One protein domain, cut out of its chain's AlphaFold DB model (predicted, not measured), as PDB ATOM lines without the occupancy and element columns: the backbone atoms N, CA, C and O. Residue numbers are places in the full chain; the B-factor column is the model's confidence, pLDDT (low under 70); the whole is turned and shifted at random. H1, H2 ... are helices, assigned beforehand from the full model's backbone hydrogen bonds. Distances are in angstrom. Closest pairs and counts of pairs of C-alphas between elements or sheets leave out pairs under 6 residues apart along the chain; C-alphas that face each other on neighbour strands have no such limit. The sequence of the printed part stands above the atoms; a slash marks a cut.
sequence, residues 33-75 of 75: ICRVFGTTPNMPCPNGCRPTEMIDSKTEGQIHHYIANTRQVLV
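Overview. This is residues 33 to 75 of the 75 residues of an uncharacterized protein of Shewanella benthica KT99 (UniProt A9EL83). With little regular structure, the domain is a flat loop of chain: from the short helix H1, the long unnamed stretch of residues 37 to 56 swings out and comes back into one longer helix, H2, which runs back towards the H1 side and leads into a tail, residues 70 to 75. The printed part has 43 residues, 17 of them in H1 and then H2, with no named strand; its class is all helix. It is only just loose, close to compact, with a radius of gyration of the C-alphas of 11.4 A and spans of 29 by 25 by 14 A.

Along the chain. H1 is residues 33 to 36, beginning at C-alpha 33 (166.847, 158.908, 209.844). H2 is residues 57 to 69, 18.5 A from first to last C-alpha, ending at C-alpha 69 (169.392, 163.489, 197.974).

Arrangement. H1 and H2 only just touch, with 3 pairs of C-alphas within 8 A; the closest C-alphas are those of Ile 33 and Ile 67, 7.5 A apart. In H2 every O i to N i+4 pair is within hydrogen-bond range; H1 is too short for such a pair.

Size, cuts and confidence. The two farthest C-alphas, of Thr 52 and Val 75, are 31.5 A apart. The printed part has no cut, and the link from H1 to H2 is long. The model's pLDDT is under 70 at residues 74 to 75.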
ATOM      1  N   ILE A  33     166.160 158.110 208.817       88.00
ATOM      2  CA  ILE A  33     166.847 158.908 209.844       88.00
ATOM      3  C   ILE A  33     166.517 158.446 211.272       88.00
ATOM      4  O   ILE A  33     167.414 158.302 212.102       88.00
ATOM      5  N   CYS A  34     165.255 158.103 211.548       88.31
ATOM      6  CA  CYS A  34     164.838 157.609 212.860       88.31
ATOM      7  C   CYS A  34     165.411 156.220 213.189       88.31
ATOM      8  O   CYS A  34     165.424 155.848 214.358       88.31
ATOM      9  N   ARG A  35     165.876 155.451 212.192       88.31
ATOM     10  CA  ARG A  35     166.560 154.161 212.397       88.31
ATOM     11  C   ARG A  35     168.065 154.315 212.630       88.31
ATOM     12  O   ARG A  35     168.677 153.424 213.214       88.31
ATOM     13  N   VAL A  36     168.658 155.429 212.195       92.75
ATOM     14  CA  VAL A  36     170.074 155.744 212.463       92.75
ATOM     15  C   VAL A  36     170.261 156.216 213.908       92.75
ATOM     16  O   VAL A  36     171.275 155.938 214.545       92.75
ATOM     17  N   PHE A  37     169.266 156.909 214.461       92.00
ATOM     18  CA  PHE A  37     169.309 157.365 215.846       92.00
ATOM     19  C   PHE A  37     169.458 156.190 216.827       92.00
ATOM     20  O   PHE A  37     168.672 155.244 216.820       92.00
ATOM     21  N   GLY A  38     170.471 156.253 217.689       93.56
ATOM     22  CA  GLY A  38     170.797 155.214 218.665       93.56
ATOM     23  C   GLY A  38     171.527 153.992 218.097       93.56
ATOM     24  O   GLY A  38     171.870 153.097 218.869       93.56
ATOM     25  N   THR A  39     171.791 153.938 216.787       95.44
ATOM     26  CA  THR A  39     172.490 152.814 216.137       95.44
ATOM     27  C   THR A  39     173.879 153.181 215.611       95.44
ATOM     28  O   THR A  39     174.613 152.293 215.186       95.44
ATOM     29  N   THR A  40     174.283 154.453 215.729       95.38
ATOM     30  CA  THR A  40     175.633 154.976 215.433       95.38
ATOM     31  C   THR A  40     176.255 155.681 216.653       95.38
ATOM     32  O   THR A  40     175.523 156.289 217.443       95.38
ATOM     33  N   PRO A  41     177.593 155.651 216.829       92.69
ATOM     34  CA  PRO A  41     178.287 156.430 217.858       92.69
ATOM     35  C   PRO A  41     178.052 157.947 217.789       92.69
ATOM     36  O   PRO A  41     178.162 158.614 218.815       92.69
ATOM     37  N   ASN A  42     177.722 158.496 216.614       94.00
ATOM     38  CA  ASN A  42     177.545 159.943 216.421       94.00
ATOM     39  C   ASN A  42     176.151 160.454 216.815       94.00
ATOM     40  O   ASN A  42     175.951 161.655 216.979       94.00
ATOM     41  N   MET A  43     175.182 159.552 216.979       93.00
ATOM     42  CA  MET A  43     173.811 159.861 217.392       93.00
ATOM     43  C   MET A  43     173.379 158.888 218.494       93.00
ATOM     44  O   MET A  43     172.517 158.038 218.259       93.00
ATOM     45  N   PRO A  44     173.996 158.950 219.687       92.19
ATOM     46  CA  PRO A  44     173.694 158.020 220.765       92.19
ATOM     47  C   PRO A  44     172.282 158.244 221.316       92.19
ATOM     48  O   PRO A  44     171.798 159.372 221.408       92.19
ATOM     49  N   CYS A  45     171.625 157.164 221.743       90.06
ATOM     50  CA  CYS A  45     170.357 157.277 222.454       90.06
ATOM     51  C   CYS A  45     170.595 157.883 223.853       90.06
ATOM     52  O   CYS A  45     171.436 157.360 224.591       90.06
ATOM     53  N   PRO A  46     169.836 158.912 224.274       88.62
ATOM     54  CA  PRO A  46     169.993 159.544 225.588       88.62
ATOM     55  C   PRO A  46     169.706 158.591 226.755       88.62
ATOM     56  O   PRO A  46     170.229 158.778 227.848       88.62
ATOM     57  N   ASN A  47     168.925 157.534 226.516       89.88
ATOM     58  CA  ASN A  47     168.628 156.497 227.506       89.88
ATOM     59  C   ASN A  47     169.677 155.369 227.528       89.88
ATOM     60  O   ASN A  47     169.487 154.360 228.203       89.88
ATOM     61  N   GLY A  48     170.754 155.483 226.745       91.50
ATOM     62  CA  GLY A  48     171.806 154.467 226.651       91.50
ATOM     63  C   GLY A  48     171.424 153.208 225.862       91.50
ATOM     64  O   GLY A  48     172.230 152.283 225.775       91.50
ATOM     65  N   CYS A  49     170.227 153.154 225.267       92.44
ATOM     66  CA  CYS A  49     169.802 152.033 224.428       92.44
ATOM     67  C   CYS A  49     170.645 151.960 223.148       92.44
ATOM     68  O   CYS A  49     170.814 152.967 222.461       92.44
ATOM     69  N   ARG A  50     171.131 150.768 222.800       94.31
ATOM     70  CA  ARG A  50     171.868 150.523 221.554       94.31
ATOM     71  C   ARG A  50     171.846 149.036 221.182       94.31
ATOM     72  O   ARG A  50     171.721 148.208 222.089       94.31
ATOM     73  N   PRO A  51     171.973 148.680 219.895       94.38
ATOM     74  CA  PRO A  51     172.170 147.293 219.484       94.38
ATOM     75  C   PRO A  51     173.536 146.750 219.939       94.38
ATOM     76  O   PRO A  51     174.443 147.506 220.293       94.38
ATOM     77  N   THR A  52     173.691 145.423 219.905       96.00
ATOM     78  CA  THR A  52     174.984 144.758 220.148       96.00
ATOM     79  C   THR A  52     176.022 145.162 219.101       96.00
ATOM     80  O   THR A  52     177.177 145.403 219.441       96.00
ATOM     81  N   GLU A  53     175.593 145.263 217.843       96.00
ATOM     82  CA  GLU A  53     176.405 145.713 216.718       96.00
ATOM     83  C   GLU A  53     175.860 147.051 216.215       96.00
ATOM     84  O   GLU A  53     174.690 147.164 215.847       96.00
ATOM     85  N   MET A  54     176.707 148.077 216.259       95.56
ATOM     86  CA  MET A  54     176.398 149.409 215.738       95.56
ATOM     87  C   MET A  54     176.641 149.435 214.230       95.56
ATOM     88  O   MET A  54     177.469 148.676 213.726       95.56
ATOM     89  N   ILE A  55     175.974 150.341 213.515       95.62
ATOM     90  CA  ILE A  55     176.286 150.560 212.101       95.62
ATOM     91  C   ILE A  55     177.722 151.074 211.960       95.62
ATOM     92  O   ILE A  55     178.203 151.857 212.784       95.62
ATOM     93  N   ASP A  56     178.410 150.639 210.909       95.75
ATOM     94  CA  ASP A  56     179.744 151.135 210.600       95.75
ATOM     95  C   ASP A  56     179.688 152.525 209.939       95.75
ATOM     96  O   ASP A  56     178.675 152.940 209.365       95.75
ATOM     97  N   SER A  57     180.808 153.245 209.990       95.50
ATOM     98  CA  SER A  57     180.899 154.628 209.511       95.50
ATOM     99  C   SER A  57     180.668 154.783 208.005       95.50
ATOM    100  O   SER A  57     180.198 155.831 207.555       95.50
ATOM    101  N   LYS A  58     180.966 153.756 207.198       97.00
ATOM    102  CA  LYS A  58     180.703 153.796 205.756       97.00
ATOM    103  C   LYS A  58     179.203 153.683 205.500       97.00
ATOM    104  O   LYS A  58     178.675 154.473 204.716       97.00
ATOM    105  N   THR A  59     178.526 152.750 206.168       95.81
ATOM    106  CA  THR A  59     177.066 152.595 206.080       95.81
ATOM    107  C   THR A  59     176.344 153.857 206.554       95.81
ATOM    108  O   THR A  59     175.461 154.355 205.856       95.81
ATOM    109  N   GLU A  60     176.761 154.443 207.680       95.81
ATOM    110  CA  GLU A  60     176.244 155.733 208.163       95.81
ATOM    111  C   GLU A  60     176.374 156.837 207.097       95.81
ATOM    112  O   GLU A  60     175.395 157.515 206.771       95.81
ATOM    113  N   GLY A  61     177.554 156.977 206.482       95.69
ATOM    114  CA  GLY A  61     177.790 157.960 205.421       95.69
ATOM    115  C   GLY A  61     176.899 157.759 204.190       95.69
ATOM    116  O   GLY A  61     176.388 158.730 203.626       95.69
ATOM    117  N   GLN A  62     176.656 156.508 203.788       95.88
ATOM    118  CA  GLN A  62     175.744 156.185 202.684       95.88
ATOM    119  C   GLN A  62     174.296 156.573 203.005       95.88
ATOM    120  O   GLN A  62     173.603 157.115 202.141       95.88
ATOM    121  N   ILE A  63     173.850 156.349 204.243       94.31
ATOM    122  CA  ILE A  63     172.511 156.739 204.692       94.31
ATOM    123  C   ILE A  63     172.354 158.263 204.661       94.31
ATOM    124  O   ILE A  63     171.371 158.760 204.111       94.31
ATOM    125  N   HIS A  64     173.328 159.014 205.185       93.50
ATOM    126  CA  HIS A  64     173.292 160.479 205.132       93.50
ATOM    127  C   HIS A  64     173.287 161.006 203.697       93.50
ATOM    128  O   HIS A  64     172.500 161.899 203.381       93.50
ATOM    129  N   HIS A  65     174.104 160.425 202.813       95.25
ATOM    130  CA  HIS A  65     174.080 160.765 201.393       95.25
ATOM    131  C   HIS A  65     172.694 160.518 200.782       95.25
ATOM    132  O   HIS A  65     172.168 161.385 200.088       95.25
ATOM    133  N   TYR A  66     172.066 159.377 201.072       94.12
ATOM    134  CA  TYR A  66     170.731 159.065 200.566       94.12
ATOM    135  C   TYR A  66     169.663 160.047 201.073       94.12
ATOM    136  O   TYR A  66     168.871 160.547 200.274       94.12
ATOM    137  N   ILE A  67     169.670 160.370 202.373       91.88
ATOM    138  CA  ILE A  67     168.741 161.334 202.990       91.88
ATOM    139  C   ILE A  67     168.897 162.724 202.364       91.88
ATOM    140  O   ILE A  67     167.900 163.358 202.033       91.88
ATOM    141  N   ALA A  68     170.131 163.185 202.149       91.94
ATOM    142  CA  ALA A  68     170.389 164.500 201.562       91.94
ATOM    143  C   ALA A  68     169.888 164.630 200.112       91.94
ATOM    144  O   ALA A  68     169.606 165.735 199.658       91.94
ATOM    145  N   ASN A  69     169.774 163.511 199.388       94.31
ATOM    146  CA  ASN A  69     169.392 163.489 197.974       94.31
ATOM    147  C   ASN A  69     167.959 162.984 197.730       94.31
ATOM    148  O   ASN A  69     167.516 162.952 196.584       94.31
ATOM    149  N   THR A  70     167.224 162.595 198.778       88.19
ATOM    150  CA  THR A  70     165.870 162.035 198.655       88.19
ATOM    151  C   THR A  70     164.932 162.654 199.681       88.19
ATOM    152  O   THR A  70     165.132 162.508 200.886       88.19
ATOM    153  N   ARG A  71     163.841 163.280 199.221       79.44
ATOM    154  CA  ARG A  71     162.787 163.763 200.121       79.44
ATOM    155  C   ARG A  71     162.009 162.571 200.687       79.44
ATOM    156  O   ARG A  71     161.265 161.921 199.957       79.44
ATOM    157  N   GLN A  72     162.164 162.299 201.981       73.75
ATOM    158  CA  GLN A  72     161.384 161.283 202.692       73.75
ATOM    159  C   GLN A  72     160.123 161.938 203.264       73.75
ATOM    160  O   GLN A  72     160.212 162.742 204.187       73.75
ATOM    161  N   VAL A  73     158.962 161.623 202.691       70.31
ATOM    162  CA  VAL A  73     157.656 162.072 203.193       70.31
ATOM    163  C   VAL A  73     156.920 160.843 203.709       70.31
ATOM    164  O   VAL A  73     156.750 159.880 202.964       70.31
ATOM    165  N   LEU A  74     156.530 160.866 204.983       68.38
ATOM    166  CA  LEU A  74     155.632 159.865 205.554       68.38
ATOM    167  C   LEU A  74     154.201 160.212 205.132       68.38
ATOM    168  O   LEU A  74     153.823 161.386 205.164       68.38
ATOM    169  N   VAL A  75     153.452 159.212 204.665       63.53
ATOM    170  CA  VAL A  75     152.100 159.375 204.102       63.53
ATOM    171  C   VAL A  75     151.020 159.645 205.140       63.53
ATOM    172  O   VAL A  75     151.191 159.441 206.358       63.53
TER     173      VAL A  75